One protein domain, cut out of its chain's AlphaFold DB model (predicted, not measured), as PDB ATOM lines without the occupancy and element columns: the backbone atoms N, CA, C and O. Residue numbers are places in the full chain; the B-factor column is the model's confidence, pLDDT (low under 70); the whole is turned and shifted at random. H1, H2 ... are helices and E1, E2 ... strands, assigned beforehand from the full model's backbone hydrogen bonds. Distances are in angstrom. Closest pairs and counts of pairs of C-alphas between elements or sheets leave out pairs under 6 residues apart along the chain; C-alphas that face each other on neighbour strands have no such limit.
ATOM      1  N   LYS A  37     -33.795 -19.911 -12.835       94.69
ATOM      2  CA  LYS A  37     -34.606 -18.884 -12.185       94.69
ATOM      3  C   LYS A  37     -33.902 -17.540 -12.252       94.69
ATOM      4  O   LYS A  37     -32.676 -17.463 -12.218       94.69
ATOM      5  N   HIS A  38     -34.659 -16.451 -12.244       95.06
ATOM      6  CA  HIS A  38     -34.066 -15.123 -12.075       95.06
ATOM      7  C   HIS A  38     -33.305 -14.982 -10.746       95.06
ATOM      8  O   HIS A  38     -32.277 -14.308 -10.696       95.06
ATOM      9  N   SER A  39     -33.737 -15.664  -9.682       95.69
ATOM     10  CA  SER A  39     -32.978 -15.751  -8.428       95.69
ATOM     11  C   SER A  39     -31.599 -16.394  -8.590       95.69
ATOM     12  O   SER A  39     -30.658 -15.973  -7.914       95.69
ATOM     13  N   ASP A  40     -31.423 -17.294  -9.561       96.44
ATOM     14  CA  ASP A  40     -30.120 -17.870  -9.895       96.44
ATOM     15  C   ASP A  40     -29.179 -16.855 -10.551       96.44
ATOM     16  O   ASP A  40     -28.008 -17.167 -10.731       96.44
ATOM     17  N   LEU A  41     -29.632 -15.646 -10.915       96.94
ATOM     18  CA  LEU A  41     -28.790 -14.584 -11.481       96.94
ATOM     19  C   LEU A  41     -28.137 -13.699 -10.411       96.94
ATOM     20  O   LEU A  41     -27.127 -13.052 -10.699       96.94
ATOM     21  N   VAL A  42     -28.635 -13.730  -9.170       97.56
ATOM     22  CA  VAL A  42     -28.091 -12.974  -8.027       97.56
ATOM     23  C   VAL A  42     -26.618 -13.321  -7.800       97.56
ATOM     24  O   VAL A  42     -26.229 -14.492  -7.834       97.56
ATOM     25  N   GLY A  43     -25.785 -12.308  -7.571       98.12
ATOM     26  CA  GLY A  43     -24.357 -12.475  -7.313       98.12
ATOM     27  C   GLY A  43     -23.478 -11.475  -8.057       98.12
ATOM     28  O   GLY A  43     -23.950 -10.466  -8.579       98.12
ATOM     29  N   THR A  44     -22.177 -11.763  -8.070       98.56
ATOM     30  CA  THR A  44     -21.166 -10.955  -8.762       98.56
ATOM     31  C   THR A  44     -20.837 -11.589 -10.102       98.56
ATOM     32  O   THR A  44     -20.559 -12.780 -10.167       98.56
ATOM     33  N   TRP A  45     -20.842 -10.779 -11.149       98.56
ATOM     34  CA  TRP A  45     -20.515 -11.163 -12.512       98.56
ATOM     35  C   TRP A  45     -19.217 -10.477 -12.921       98.56
ATOM     36  O   TRP A  45     -19.066  -9.271 -12.715       98.56
ATOM     37  N   THR A  46     -18.283 -11.227 -13.495       98.38
ATOM     38  CA  THR A  46     -16.938 -10.738 -13.844       98.38
ATOM     39  C   THR A  46     -16.639 -10.966 -15.318       98.38
ATOM     40  O   THR A  46     -17.076 -11.959 -15.891       98.38
ATOM     41  N   GLY A  47     -15.916 -10.039 -15.937       96.81
ATOM     42  CA  GLY A  47     -15.485 -10.115 -17.329       96.81
ATOM     43  C   GLY A  47     -14.337  -9.143 -17.598       96.81
ATOM     44  O   GLY A  47     -13.914  -8.403 -16.710       96.81
ATOM     45  N   ASP A  48     -13.850  -9.105 -18.836       92.69
ATOM     46  CA  ASP A  48     -12.676  -8.291 -19.200       92.69
ATOM     47  C   ASP A  48     -12.888  -6.785 -18.959       92.69
ATOM     48  O   ASP A  48     -11.953  -6.050 -18.651       92.69
ATOM     49  N   ALA A  49     -14.137  -6.322 -19.071       92.81
ATOM     50  CA  ALA A  49     -14.522  -4.928 -18.869       92.81
ATOM     51  C   ALA A  49     -14.809  -4.566 -17.396       92.81
ATOM     52  O   ALA A  49     -15.271  -3.455 -17.126       92.81
ATOM     53  N   GLY A  50     -14.562  -5.479 -16.450       95.75
ATOM     54  CA  GLY A  50     -14.756  -5.268 -15.015       95.75
ATOM     55  C   GLY A  50     -15.787  -6.217 -14.406       95.75
ATOM     56  O   GLY A  50     -15.840  -7.404 -14.724       95.75
ATOM     57  N   SER A  51     -16.614  -5.703 -13.499       97.69
ATOM     58  CA  SER A  51     -17.625  -6.502 -12.806       97.69
ATOM     59  C   SER A  51     -18.922  -5.736 -12.590       97.69
ATOM     60  O   SER A  51     -18.911  -4.510 -12.467       97.69
ATOM     61  N   PHE A  52     -20.023  -6.467 -12.452       98.44
ATOM     62  CA  PHE A  52     -21.281  -5.945 -11.929       98.44
ATOM     63  C   PHE A  52     -21.853  -6.879 -10.869       98.44
ATOM     64  O   PHE A  52     -21.465  -8.044 -10.773       98.44
ATOM     65  N   THR A  53     -22.786  -6.375 -10.069       98.31
ATOM     66  CA  THR A  53     -23.500  -7.184  -9.077       98.31
ATOM     67  C   THR A  53     -24.999  -7.135  -9.314       98.31
ATOM     68  O   THR A  53     -25.521  -6.136  -9.802       98.31
ATOM     69  N   ILE A  54     -25.684  -8.223  -8.969       98.12
ATOM     70  CA  ILE A  54     -27.142  -8.288  -8.853       98.12
ATOM     71  C   ILE A  54     -27.452  -8.699  -7.420       98.12
ATOM     72  O   ILE A  54     -26.973  -9.739  -6.962       98.12
ATOM     73  N   ASN A  55     -28.222  -7.889  -6.698       97.25
ATOM     74  CA  ASN A  55     -28.610  -8.208  -5.323       97.25
ATOM     75  C   ASN A  55     -29.853  -9.114  -5.266       97.25
ATOM     76  O   ASN A  55     -30.511  -9.371  -6.271       97.25
ATOM     77  N   SER A  56     -30.209  -9.574  -4.065       95.56
ATOM     78  CA  SER A  56     -31.356 -10.467  -3.832       95.56
ATOM     79  C   SER A  56     -32.719  -9.868  -4.193       95.56
ATOM     80  O   SER A  56     -33.705 -10.595  -4.250       95.56
ATOM     81  N   SER A  57     -32.794  -8.557  -4.419       95.06
ATOM     82  CA  SER A  57     -34.004  -7.851  -4.850       95.06
ATOM     83  C   SER A  57     -34.048  -7.612  -6.363       95.06
ATOM     84  O   SER A  57     -34.977  -6.962  -6.833       95.06
ATOM     85  N   GLY A  58     -33.060  -8.106  -7.119       96.00
ATOM     86  CA  GLY A  58     -32.991  -7.957  -8.573       96.00
ATOM     87  C   GLY A  58     -32.373  -6.644  -9.057       96.00
ATOM     88  O   GLY A  58     -32.367  -6.396 -10.261       96.00
ATOM     89  N   TYR A  59     -31.836  -5.813  -8.157       96.50
ATOM     90  CA  TYR A  59     -31.151  -4.580  -8.544       96.50
ATOM     91  C   TYR A  59     -29.744  -4.868  -9.036       96.50
ATOM     92  O   TYR A  59     -28.975  -5.556  -8.356       96.50
ATOM     93  N   VAL A  60     -29.409  -4.289 -10.186       97.25
ATOM     94  CA  VAL A  60     -28.049  -4.294 -10.718       97.25
ATOM     95  C   VAL A  60     -27.242  -3.126 -10.161       97.25
ATOM     96  O   VAL A  60     -27.780  -2.055  -9.896       97.25
ATOM     97  N   ASN A  61     -25.936  -3.312 -10.017       97.25
ATOM     98  CA  ASN A  61     -24.975  -2.223  -9.910       97.25
ATOM     99  C   ASN A  61     -23.830  -2.493 -10.887       97.25
ATOM    100  O   ASN A  61     -23.022  -3.404 -10.682       97.25
ATOM    101  N   PHE A  62     -23.800  -1.725 -11.973       97.44
ATOM    102  CA  PHE A  62     -22.804  -1.831 -13.030       97.44
ATOM    103  C   PHE A  62     -22.242  -0.447 -13.342       97.44
ATOM    104  O   PHE A  62     -23.000   0.495 -13.548       97.44
ATOM    105  N   THR A  63     -20.916  -0.316 -13.391       96.56
ATOM    106  CA  THR A  63     -20.251   0.926 -13.803       96.56
ATOM    107  C   THR A  63     -19.402   0.670 -15.036       96.56
ATOM    108  O   THR A  63     -18.551  -0.217 -15.030       96.56
ATOM    109  N   TYR A  64     -19.596   1.475 -16.076       95.38
ATOM    110  CA  TYR A  64     -18.791   1.433 -17.294       95.38
ATOM    111  C   TYR A  64     -18.422   2.849 -17.719       95.38
ATOM    112  O   TYR A  64     -19.300   3.696 -17.857       95.38
ATOM    113  N   GLN A  65     -17.124   3.112 -17.910       93.62
ATOM    114  CA  GLN A  65     -16.599   4.434 -18.287       93.62
ATOM    115  C   GLN A  65     -17.189   5.585 -17.442       93.62
ATOM    116  O   GLN A  65     -17.691   6.570 -17.976       93.62
ATOM    117  N   SER A  66     -17.157   5.432 -16.113       92.81
ATOM    118  CA  SER A  66     -17.667   6.412 -15.137       92.81
ATOM    119  C   SER A  66     -19.183   6.652 -15.145       92.81
ATOM    120  O   SER A  66     -19.648   7.565 -14.470       92.81
ATOM    121  N   ILE A  67     -19.961   5.831 -15.856       93.56
ATOM    122  CA  ILE A  67     -21.427   5.866 -15.831       93.56
ATOM    123  C   ILE A  67     -21.941   4.669 -15.041       93.56
ATOM    124  O   ILE A  67     -21.578   3.529 -15.336       93.56
ATOM    125  N   THR A  68     -22.808   4.941 -14.070       95.75
ATOM    126  CA  THR A  68     -23.436   3.924 -13.224       95.75
ATOM    127  C   THR A  68     -24.830   3.581 -13.740       95.75
ATOM    128  O   THR A  68     -25.631   4.461 -14.052       95.75
ATOM    129  N   TYR A  69     -25.124   2.288 -13.786       96.06
ATOM    130  CA  TYR A  69     -26.417   1.698 -14.105       96.06
ATOM    131  C   TYR A  69     -26.908   0.973 -12.853       96.06
ATOM    132  O   TYR A  69     -26.260   0.032 -12.380       96.06
ATOM    133  N   ASN A  70     -28.002   1.468 -12.277       95.06
ATOM    134  CA  ASN A  70     -28.560   0.962 -11.030       95.06
ATOM    135  C   ASN A  70     -30.082   0.980 -11.107       95.06
ATOM    136  O   ASN A  70     -30.712   2.014 -10.909       95.06
ATOM    137  N   ASP A  71     -30.649  -0.165 -11.468       94.38
ATOM    138  CA  ASP A  71     -32.085  -0.342 -11.627       94.38
ATOM    139  C   ASP A  71     -32.474  -1.768 -11.235       94.38
ATOM    140  O   ASP A  71     -31.634  -2.678 -11.220       94.38
ATOM    141  N   ASN A  72     -33.748  -1.970 -10.924       94.38
ATOM    142  CA  ASN A  72     -34.297  -3.290 -10.691       94.38
ATOM    143  C   ASN A  72     -34.545  -3.991 -12.025       94.38
ATOM    144  O   ASN A  72     -35.556  -3.777 -12.689       94.38
ATOM    145  N   ILE A  73     -33.614  -4.861 -12.401       94.94
ATOM    146  CA  ILE A  73     -33.628  -5.519 -13.704       94.94
ATOM    147  C   ILE A  73     -34.336  -6.876 -13.691       94.94
ATOM    148  O   ILE A  73     -34.588  -7.400 -14.770       94.94
ATOM    149  N   LEU A  74     -34.661  -7.452 -12.522       94.00
ATOM    150  CA  LEU A  74     -35.296  -8.782 -12.406       94.00
ATOM    151  C   LEU A  74     -36.626  -8.791 -11.635       94.00
ATOM    152  O   LEU A  74     -37.444  -9.691 -11.815       94.00
ATOM    153  N   GLY A  75     -36.866  -7.807 -10.770       84.88
ATOM    154  CA  GLY A  75     -38.020  -7.792  -9.872       84.88
ATOM    155  C   GLY A  75     -39.334  -7.338 -10.512       84.88
ATOM    156  O   GLY A  75     -40.380  -7.534  -9.901       84.88
ATOM    157  N   TYR A  76     -39.306  -6.758 -11.717       84.69
ATOM    158  CA  TYR A  76     -40.509  -6.291 -12.422       84.69
ATOM    159  C   TYR A  76     -41.136  -7.323 -13.366       84.69
ATOM    160  O   TYR A  76     -42.219  -7.077 -13.896       84.69
ATOM    161  N   PHE A  77     -40.483  -8.464 -13.599       85.12
ATOM    162  CA  PHE A  77     -41.049  -9.506 -14.454       85.12
ATOM    163  C   PHE A  77     -42.285 -10.145 -13.814       85.12
ATOM    164  O   PHE A  77     -42.372 -10.278 -12.594       85.12
ATOM    165  N   GLU A  78     -43.225 -10.607 -14.640       86.44
ATOM    166  CA  GLU A  78     -44.285 -11.500 -14.175       86.44
ATOM    167  C   GLU A  78     -43.646 -12.780 -13.602       86.44
ATOM    168  O   GLU A  78     -42.780 -13.397 -14.225       86.44
ATOM    169  N   GLY A  79     -43.998 -13.127 -12.360       87.19
ATOM    170  CA  GLY A  79     -43.320 -14.174 -11.580       87.19
ATOM    171  C   GLY A  79     -42.024 -13.725 -10.884       87.19
ATOM    172  O   GLY A  79     -41.503 -14.448 -10.033       87.19
ATOM    173  N   GLY A  80     -41.525 -12.523 -11.179       90.19
ATOM    174  CA  GLY A  80     -40.396 -11.879 -10.507       90.19
ATOM    175  C   GLY A  80     -39.156 -12.768 -10.427       90.19
ATOM    176  O   GLY A  80     -38.680 -13.293 -11.434       90.19
ATOM    177  N   MET A  81     -38.654 -12.950  -9.204       93.31
ATOM    178  CA  MET A  81     -37.463 -13.756  -8.907       93.31
ATOM    179  C   MET A  81     -37.671 -15.268  -9.089       93.31
ATOM    180  O   MET A  81     -36.693 -15.991  -9.268       93.31
ATOM    181  N   GLU A  82     -38.920 -15.743  -9.067       92.56
ATOM    182  CA  GLU A  82     -39.266 -17.158  -9.269       92.56
ATOM    183  C   GLU A  82     -39.531 -17.500 -10.739       92.56
ATOM    184  O   GLU A  82     -39.744 -18.664 -11.068       92.56
ATOM    185  N   SER A  83     -39.520 -16.500 -11.624       91.06
ATOM    186  CA  SER A  83     -39.679 -16.714 -13.058       91.06
ATOM    187  C   SER A  83     -38.494 -17.508 -13.614       91.06
ATOM    188  O   SER A  83     -37.337 -17.245 -13.267       91.06
ATOM    189  N   GLU A  84     -38.801 -18.484 -14.468       91.19
ATOM    190  CA  GLU A  84     -37.835 -19.386 -15.091       91.19
ATOM    191  C   GLU A  84     -37.745 -19.136 -16.594       91.19
ATOM    192  O   GLU A  84     -38.758 -19.013 -17.288       91.19
ATOM    193  N   GLY A  85     -36.524 -19.142 -17.117       89.19
ATOM    194  CA  GLY A  85     -36.267 -18.970 -18.540       89.19
ATOM    195  C   GLY A  85     -35.023 -19.720 -18.993       89.19
ATOM    196  O   GLY A  85     -34.159 -20.071 -18.199       89.19
ATOM    197  N   TYR A  86     -34.935 -19.967 -20.297       90.38
ATOM    198  CA  TYR A  86     -33.702 -20.438 -20.942       90.38
ATOM    199  C   TYR A  86     -32.755 -19.285 -21.272       90.38
ATOM    200  O   TYR A  86     -31.568 -19.471 -21.514       90.38
ATOM    201  N   THR A  87     -33.303 -18.079 -21.372       92.31
ATOM    202  CA  THR A  87     -32.585 -16.852 -21.681       92.31
ATOM    203  C   THR A  87     -33.390 -15.701 -21.102       92.31
ATOM    204  O   THR A  87     -34.612 -15.674 -21.255       92.31
ATOM    205  N   THR A  88     -32.714 -14.740 -20.482       93.69
ATOM    206  CA  THR A  88     -33.347 -13.543 -19.917       93.69
ATOM    207  C   THR A  88     -32.647 -12.315 -20.473       93.69
ATOM    208  O   THR A  88     -31.428 -12.194 -20.384       93.69
ATOM    209  N   SER A  89     -33.418 -11.400 -21.063       95.06
ATOM    210  CA  SER A  89     -32.925 -10.098 -21.520       95.06
ATOM    211  C   SER A  89     -33.515  -9.000 -20.656       95.06
ATOM    212  O   SER A  89     -34.726  -8.958 -20.451       95.06
ATOM    213  N   THR A  90     -32.667  -8.110 -20.158       95.56
ATOM    214  CA  THR A  90     -33.084  -6.982 -19.325       95.56
ATOM    215  C   THR A  90     -32.166  -5.784 -19.540       95.56
ATOM    216  O   THR A  90     -31.138  -5.888 -20.213       95.56
ATOM    217  N   SER A  91     -32.540  -4.628 -19.006       95.50
ATOM    218  CA  SER A  91     -31.817  -3.383 -19.225       95.50
ATOM    219  C   SER A  91     -31.911  -2.441 -18.038       95.50
ATOM    220  O   SER A  91     -32.915  -2.432 -17.337       95.50
ATOM    221  N   SER A  92     -30.897  -1.597 -17.875       95.38
ATOM    222  CA  SER A  92     -30.872  -0.509 -16.900       95.38
ATOM    223  C   SER A  92     -30.460   0.785 -17.598       95.38
ATOM    224  O   SER A  92     -29.537   0.795 -18.419       95.38
ATOM    225  N   PHE A  93     -31.154   1.880 -17.295       93.12
ATOM    226  CA  PHE A  93     -30.756   3.215 -17.740       93.12
ATOM    227  C   PHE A  93     -29.607   3.748 -16.877       93.12
ATOM    228  O   PHE A  93     -29.410   3.316 -15.739       93.12
ATOM    229  N   ASN A  94     -28.830   4.692 -17.412       89.06
ATOM    230  CA  ASN A  94     -27.851   5.412 -16.598       89.06
ATOM    231  C   ASN A  94     -28.556   6.131 -15.431       89.06
ATOM    232  O   ASN A  94     -29.636   6.682 -15.623       89.06
ATOM    233  N   SER A  95     -27.942   6.142 -14.244       81.88
ATOM    234  CA  SER A  95     -28.566   6.566 -12.974       81.88
ATOM    235  C   SER A  95     -29.174   7.969 -12.985       81.88
ATOM    236  O   SER A  95     -30.108   8.246 -12.239       81.88
ATOM    237  N   ASP A  96     -28.656   8.848 -13.836       82.75
ATOM    238  CA  ASP A  96     -29.102  10.238 -13.938       82.75
ATOM    239  C   ASP A  96     -30.333  10.402 -14.850       82.75
ATOM    240  O   ASP A  96     -30.876  11.500 -14.991       82.75
ATOM    241  N   TYR A  97     -30.777   9.327 -15.509       87.50
ATOM    242  CA  TYR A  97     -31.915   9.352 -16.415       87.50
ATOM    243  C   TYR A  97     -33.246   9.387 -15.653       87.50
ATOM    244  O   TYR A  97     -33.555   8.508 -14.853       87.50
ATOM    245  N   VAL A 104     -36.022  17.177 -24.636       92.00
ATOM    246  CA  VAL A 104     -35.735  18.148 -25.696       92.00
ATOM    247  C   VAL A 104     -34.992  17.479 -26.844       92.00
ATOM    248  O   VAL A 104     -34.266  16.503 -26.642       92.00
ATOM    249  N   ASN A 105     -35.149  18.020 -28.051       93.94
ATOM    250  CA  ASN A 105     -34.401  17.565 -29.216       93.94
ATOM    251  C   ASN A 105     -32.893  17.567 -28.924       93.94
ATOM    252  O   ASN A 105     -32.341  18.568 -28.466       93.94
ATOM    253  N   GLY A 106     -32.235  16.450 -29.208       92.81
ATOM    254  CA  GLY A 106     -30.814  16.258 -28.963       92.81
ATOM    255  C   GLY A 106     -30.444  15.790 -27.555       92.81
ATOM    256  O   GLY A 106     -29.255  15.590 -27.326       92.81
ATOM    257  N   ALA A 107     -31.404  15.581 -26.644       92.75
ATOM    258  CA  ALA A 107     -31.138  14.931 -25.359       92.75
ATOM    259  C   ALA A 107     -30.525  13.537 -25.568       92.75
ATOM    260  O   ALA A 107     -30.879  12.839 -26.517       92.75
ATOM    261  N   GLU A 108     -29.623  13.126 -24.680       92.75
ATOM    262  CA  GLU A 108     -28.870  11.875 -24.798       92.75
ATOM    263  C   GLU A 108     -29.158  10.964 -23.603       92.75
ATOM    264  O   GLU A 108     -29.359  11.435 -22.482       92.75
ATOM    265  N   ARG A 109     -29.193   9.653 -23.844       92.56
ATOM    266  CA  ARG A 109     -29.299   8.636 -22.790       92.56
ATOM    267  C   ARG A 109     -28.486   7.404 -23.144       92.56
ATOM    268  O   ARG A 109     -28.224   7.138 -24.322       92.56
ATOM    269  N   LYS A 110     -28.139   6.620 -22.124       95.50
ATOM    270  CA  LYS A 110     -27.447   5.343 -22.292       95.50
ATOM    271  C   LYS A 110     -28.207   4.230 -21.590       95.50
ATOM    272  O   LYS A 110     -28.748   4.421 -20.503       95.50
ATOM    273  N   ILE A 111     -28.219   3.061 -22.217       96.56
ATOM    274  CA  ILE A 111     -28.914   1.872 -21.726       96.56
ATOM    275  C   ILE A 111     -27.906   0.733 -21.677       96.56
ATOM    276  O   ILE A 111     -27.332   0.396 -22.710       96.56
ATOM    277  N   ALA A 112     -27.685   0.148 -20.504       97.88
ATOM    278  CA  ALA A 112     -26.960  -1.109 -20.379       97.88
ATOM    279  C   ALA A 112     -27.948  -2.262 -20.571       97.88
ATOM    280  O   ALA A 112     -28.928  -2.350 -19.836       97.88
ATOM    281  N   ASN A 113     -27.697  -3.136 -21.543       98.00
ATOM    282  CA  ASN A 113     -28.497  -4.329 -21.801       98.00
ATOM    283  C   ASN A 113     -27.728  -5.568 -21.350       98.00
ATOM    284  O   ASN A 113     -26.559  -5.739 -21.713       98.00
ATOM    285  N   PHE A 114     -28.412  -6.443 -20.624       98.00
ATOM    286  CA  PHE A 114     -27.893  -7.687 -20.072       98.00
ATOM    287  C   PHE A 114     -28.640  -8.855 -20.713       98.00
ATOM    288  O   PHE A 114     -29.858  -8.974 -20.569       98.00
ATOM    289  N   LEU A 115     -27.909  -9.709 -21.427       97.88
ATOM    290  CA  LEU A 115     -28.425 -10.928 -22.042       97.88
ATOM    291  C   LEU A 115     -27.851 -12.136 -21.304       97.88
ATOM    292  O   LEU A 115     -26.701 -12.513 -21.533       97.88
ATOM    293  N   PHE A 116     -28.649 -12.744 -20.433       97.12
ATOM    294  CA  PHE A 116     -28.297 -13.955 -19.699       97.12
ATOM    295  C   PHE A 116     -28.650 -15.180 -20.538       97.12
ATOM    296  O   PHE A 116     -29.829 -15.448 -20.761       97.12
ATOM    297  N   ASN A 117     -27.637 -15.917 -20.998       94.50
ATOM    298  CA  ASN A 117     -27.816 -17.179 -21.728       94.50
ATOM    299  C   ASN A 117     -27.892 -18.387 -20.776       94.50
ATOM    300  O   ASN A 117     -28.298 -19.472 -21.178       94.50
ATOM    301  N   SER A 118     -27.454 -18.209 -19.528       95.44
ATOM    302  CA  SER A 118     -27.555 -19.169 -18.426       95.44
ATOM    303  C   SER A 118     -27.423 -18.428 -17.087       95.44
ATOM    304  O   SER A 118     -27.145 -17.226 -17.062       95.44
ATOM    305  N   SER A 119     -27.510 -19.149 -15.966       95.62
ATOM    306  CA  SER A 119     -27.194 -18.615 -14.631       95.62
ATOM    307  C   SER A 119     -25.715 -18.249 -14.413       95.62
ATOM    308  O   SER A 119     -25.375 -17.671 -13.381       95.62
ATOM    309  N   SER A 120     -24.845 -18.548 -15.385       96.31
ATOM    310  CA  SER A 120     -23.388 -18.350 -15.333       96.31
ATOM    311  C   SER A 120     -22.799 -17.650 -16.566       96.31
ATOM    312  O   SER A 120     -21.589 -17.444 -16.627       96.31
ATOM    313  N   SER A 121     -23.621 -17.267 -17.551       97.50
ATOM    314  CA  SER A 121     -23.177 -16.605 -18.785       97.50
ATOM    315  C   SER A 121     -24.065 -15.418 -19.145       97.50
ATOM    316  O   SER A 121     -25.272 -15.567 -19.360       97.50
ATOM    317  N   CYS A 122     -23.456 -14.237 -19.245       98.25
ATOM    318  CA  CYS A 122     -24.119 -12.985 -19.581       98.25
ATOM    319  C   CYS A 122     -23.322 -12.218 -20.641       98.25
ATOM    320  O   CYS A 122     -22.102 -12.111 -20.556       98.25
ATOM    321  N   LYS A 123     -24.006 -11.637 -21.624       98.31
ATOM    322  CA  LYS A 123     -23.425 -10.659 -22.545       98.31
ATOM    323  C   LYS A 123     -23.962  -9.275 -22.210       98.31
ATOM    324  O   LYS A 123     -25.175  -9.095 -22.115       98.31
ATOM    325  N   VAL A 124     -23.065  -8.297 -22.100       98.44
ATOM    326  CA  VAL A 124     -23.428  -6.904 -21.823       98.44
ATOM    327  C   VAL A 124     -23.142  -6.028 -23.037       98.44
ATOM    328  O   VAL A 124     -22.085  -6.114 -23.671       98.44
ATOM    329  N   THR A 125     -24.101  -5.167 -23.366       98.25
ATOM    330  CA  THR A 125     -23.958  -4.129 -24.396       98.25
ATOM    331  C   THR A 125     -24.464  -2.798 -23.868       98.25
ATOM    332  O   THR A 125     -25.329  -2.774 -22.997       98.25
ATOM    333  N   ILE A 126     -23.945  -1.692 -24.396       98.00
ATOM    334  CA  ILE A 126     -24.461  -0.354 -24.108       98.00
ATOM    335  C   ILE A 126     -25.028   0.246 -25.385       98.00
ATOM    336  O   ILE A 126     -24.329   0.344 -26.392       98.00
ATOM    337  N   THR A 127     -26.285   0.669 -25.330       97.62
ATOM    338  CA  THR A 127     -26.937   1.422 -26.401       97.62
ATOM    339  C   THR A 127     -26.891   2.903 -26.061       97.62
ATOM    340  O   THR A 127     -27.369   3.317 -25.003       97.62
ATOM    341  N   GLU A 128     -26.351   3.704 -26.971       96.00
ATOM    342  CA  GLU A 128     -26.365   5.162 -26.874       96.00
ATOM    343  C   GLU A 128     -27.491   5.689 -27.759       96.00
ATOM    344  O   GLU A 128     -27.591   5.330 -28.938       96.00
ATOM    345  N   GLN A 129     -28.367   6.510 -27.186       95.69
ATOM    346  CA  GLN A 129     -29.536   7.029 -27.885       95.69
ATOM    347  C   GLN A 129     -29.620   8.543 -27.785       95.69
ATOM    348  O   GLN A 129     -29.227   9.140 -26.782       95.69
ATOM    349  N   LYS A 130     -30.195   9.142 -28.826       95.56
ATOM    350  CA  LYS A 130     -30.443  10.575 -28.923       95.56
ATOM    351  C   LYS A 130     -31.907  10.827 -29.245       95.56
ATOM    352  O   LYS A 130     -32.470  10.160 -30.114       95.56
ATOM    353  N   TYR A 131     -32.527  11.752 -28.527       94.94
ATOM    354  CA  TYR A 131     -33.915  12.129 -28.747       94.94
ATOM    355  C   TYR A 131     -34.024  13.027 -29.980       94.94
ATOM    356  O   TYR A 131     -33.273  13.996 -30.110       94.94
ATOM    357  N   SER A 132     -34.952  12.711 -30.877       96.06
ATOM    358  CA  SER A 132     -35.204  13.460 -32.107       96.06
ATOM    359  C   SER A 132     -36.645  13.955 -32.137       96.06
ATOM    360  O   SER A 132     -37.576  13.167 -31.980       96.06
ATOM    361  N   GLY A 133     -36.828  15.252 -32.382       92.81
ATOM    362  CA  GLY A 133     -38.139  15.897 -32.455       92.81
ATOM    363  C   GLY A 133     -38.547  16.603 -31.160       92.81
ATOM    364  O   GLY A 133     -37.713  16.945 -30.322       92.81
ATOM    365  N   THR A 134     -39.849  16.854 -31.018       91.06
ATOM    366  CA  THR A 134     -40.414  17.658 -29.926       91.06
ATOM    367  C   THR A 134     -41.381  16.820 -29.107       91.06
ATOM    368  O   THR A 134     -42.282  16.193 -29.663       91.06
ATOM    369  N   TYR A 135     -41.230  16.844 -27.785       85.88
ATOM    370  CA  TYR A 135     -42.156  16.194 -26.863       85.88
ATOM    371  C   TYR A 135     -43.613  16.656 -27.094       85.88
ATOM    372  O   TYR A 135     -43.838  17.853 -27.292       85.88
ATOM    373  N   PRO A 136     -44.615  15.755 -27.052       88.44
ATOM    374  CA  PRO A 136     -44.529  14.317 -26.756       88.44
ATOM    375  C   PRO A 136     -44.270  13.423 -27.983       88.44
ATOM    376  O   PRO A 136     -44.215  12.208 -27.841       88.44
ATOM    377  N   ASN A 137     -44.119  14.003 -29.177       91.44
ATOM    378  CA  ASN A 137     -44.081  13.265 -30.447       91.44
ATOM    379  C   ASN A 137     -42.666  12.896 -30.918       91.44
ATOM    380  O   ASN A 137     -42.516  12.265 -31.959       91.44
ATOM    381  N   GLY A 138     -41.626  13.351 -30.222       91.62
ATOM    382  CA  GLY A 138     -40.257  12.958 -30.524       91.62
ATOM    383  C   GLY A 138     -39.949  11.542 -30.038       91.62
ATOM    384  O   GLY A 138     -40.610  11.012 -29.142       91.62
ATOM    385  N   GLU A 139     -38.893  10.957 -30.589       94.44
ATOM    386  CA  GLU A 139     -38.525   9.563 -30.353       94.44
ATOM    387  C   GLU A 139     -37.038   9.408 -30.034       94.44
ATOM    388  O   GLU A 139     -36.188  10.164 -30.510       94.44
ATOM    389  N   TRP A 140     -36.709   8.380 -29.255       94.44
ATOM    390  CA  TRP A 140     -35.330   7.999 -28.975       94.44
ATOM    391  C   TRP A 140     -34.761   7.149 -30.106       94.44
ATOM    392  O   TRP A 140     -35.236   6.046 -30.362       94.44
ATOM    393  N   GLN A 141     -33.704   7.644 -30.743       96.31
ATOM    394  CA  GLN A 141     -33.046   6.990 -31.869       96.31
ATOM    395  C   GLN A 141     -31.693   6.428 -31.434       96.31
ATOM    396  O   GLN A 141     -30.867   7.152 -30.867       96.31
ATOM    397  N   THR A 142     -31.442   5.152 -31.722       97.19
ATOM    398  CA  THR A 142     -30.141   4.522 -31.466       97.19
ATOM    399  C   THR A 142     -29.071   5.136 -32.355       97.19
ATOM    400  O   THR A 142     -29.187   5.122 -33.575       97.19
ATOM    401  N   GLN A 143     -28.027   5.667 -31.726       97.44
ATOM    402  CA  GLN A 143     -26.871   6.239 -32.412       97.44
ATOM    403  C   GLN A 143     -25.740   5.220 -32.521       97.44
ATOM    404  O   GLN A 143     -25.054   5.150 -33.536       97.44
ATOM    405  N   ASN A 144     -25.547   4.428 -31.466       97.56
ATOM    406  CA  ASN A 144     -24.437   3.496 -31.364       97.56
ATOM    407  C   ASN A 144     -24.796   2.311 -30.459       97.56
ATOM    408  O   ASN A 144     -25.657   2.406 -29.578       97.56
ATOM    409  N   THR A 145     -24.118   1.187 -30.666       97.62
ATOM    410  CA  THR A 145     -24.184   0.017 -29.789       97.62
ATOM    411  C   THR A 145     -22.776  -0.484 -29.523       97.62
ATOM    412  O   THR A 145     -22.071  -0.934 -30.424       97.62
ATOM    413  N   ILE A 146     -22.377  -0.414 -28.260       97.50
ATOM    414  CA  ILE A 146     -21.051  -0.786 -27.784       97.50
ATOM    415  C   ILE A 146     -21.141  -2.190 -27.194       97.50
ATOM    416  O   ILE A 146     -21.913  -2.440 -26.267       97.50
ATOM    417  N   SER A 147     -20.334  -3.116 -27.710       97.44
ATOM    418  CA  SER A 147     -20.149  -4.418 -27.069       97.44
ATOM    419  C   SER A 147     -19.216  -4.247 -25.874       97.44
ATOM    420  O   SER A 147     -18.025  -4.019 -26.064       97.44
ATOM    421  N   VAL A 148     -19.750  -4.359 -24.656       97.31
ATOM    422  CA  VAL A 148     -18.946  -4.263 -23.428       97.31
ATOM    423  C   VAL A 148     -18.136  -5.540 -23.236       97.31
ATOM    424  O   VAL A 148     -16.944  -5.473 -22.960       97.31
ATOM    425  N   GLY A 149     -18.773  -6.700 -23.403       97.00
ATOM    426  CA  GLY A 149     -18.106  -7.991 -23.278       97.00
ATOM    427  C   GLY A 149     -19.014  -9.091 -22.746       97.00
ATOM    428  O   GLY A 149     -20.223  -8.903 -22.570       97.00
ATOM    429  N   ASN A 150     -18.400 -10.244 -22.501       98.12
ATOM    430  CA  ASN A 150     -19.032 -11.372 -21.831       98.12
ATOM    431  C   ASN A 150     -18.637 -11.368 -20.354       98.12
ATOM    432  O   ASN A 150     -17.505 -11.029 -20.010       98.12
ATOM    433  N   PHE A 151     -19.578 -11.759 -19.507       98.44
ATOM    434  CA  PHE A 151     -19.433 -11.842 -18.067       98.44
ATOM    435  C   PHE A 151     -19.877 -13.220 -17.589       98.44
ATOM    436  O   PHE A 151     -20.850 -13.784 -18.099       98.44
ATOM    437  N   THR A 152     -19.185 -13.736 -16.582       98.00
ATOM    438  CA  THR A 152     -19.448 -15.045 -15.983       98.00
ATOM    439  C   THR A 152     -19.572 -14.955 -14.470       98.00
ATOM    440  O   THR A 152     -19.037 -14.030 -13.847       98.00
ATOM    441  N   LYS A 153     -20.261 -15.943 -13.901       95.06
ATOM    442  CA  LYS A 153     -20.424 -16.149 -12.465       95.06
ATOM    443  C   LYS A 153     -20.131 -17.599 -12.106       95.06
ATOM    444  O   LYS A 153     -20.583 -18.479 -12.876       95.06
TER     445      LYS A 153
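This is residues 37 to 97 and 104 to 153 of the 153 residues of an uncharacterized protein of Brachyspira aalborgi (UniProt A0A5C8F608). One antiparallel sheet of eight strands is curled like part of a barrel and folded back on itself: short strands E4, E3, E2 and E1 form one leaf, E7, E6 and E5 the leaf facing it, and E8 is the hinge. The long strands E6, E7 and E8 run on past the short leaf, and the short helix H1 sits at the end away from their E7 to E8 turn. The printed part has 111 residues, in the order H1 E1 E2 E3 E4 E5 E6 E7 E8, mostly strand. It is compact, with a radius of gyration of the C-alphas of 14.7 A and spans of 42 by 32 by 22 A.

The longest strand by residues, E8, holds residues 139 to 152, 34.3 A, ending at C-alpha 152 (-19.448, -15.045, -15.983). E7 is residues 121 to 132, 35.0 A; E6 108 to 118, 31.7 A; E5 88 to 93. E1 is 43 to 47, E2 50 to 54, E3 60 to 64 and E4 67 to 69. H1, residues 38 to 41, begins at C-alpha 38 (-34.066, -15.123, -12.075).

The order is E4 E3 E2 E1 E8 E7 E6 E5, strongly twisted. E1 to E4 and E6 to E8 are meanders, each strand the antiparallel neighbour of the one before. E8 bends by 68 degrees at residue 143; it is the antiparallel neighbour of E1, with N 46 and O 152 within hydrogen-bond range at 2.9 A. The closest C-alphas of edge strands E4 and E5 are Tyr 69 and Ser 92, 5.7 A. H1, too short for an O i to N i+4 pair, is on the sheet, over none of its strands, at a height of 6.7 A.

The farthest C-alphas, Thr 134 and Lys 153, are 43.0 A apart. Residues 98 to 103 are not printed, a gap of 13.3 A between C-alphas 97 and 104. The link E4 to E5 is long. No printed residue is under 70 in pLDDT.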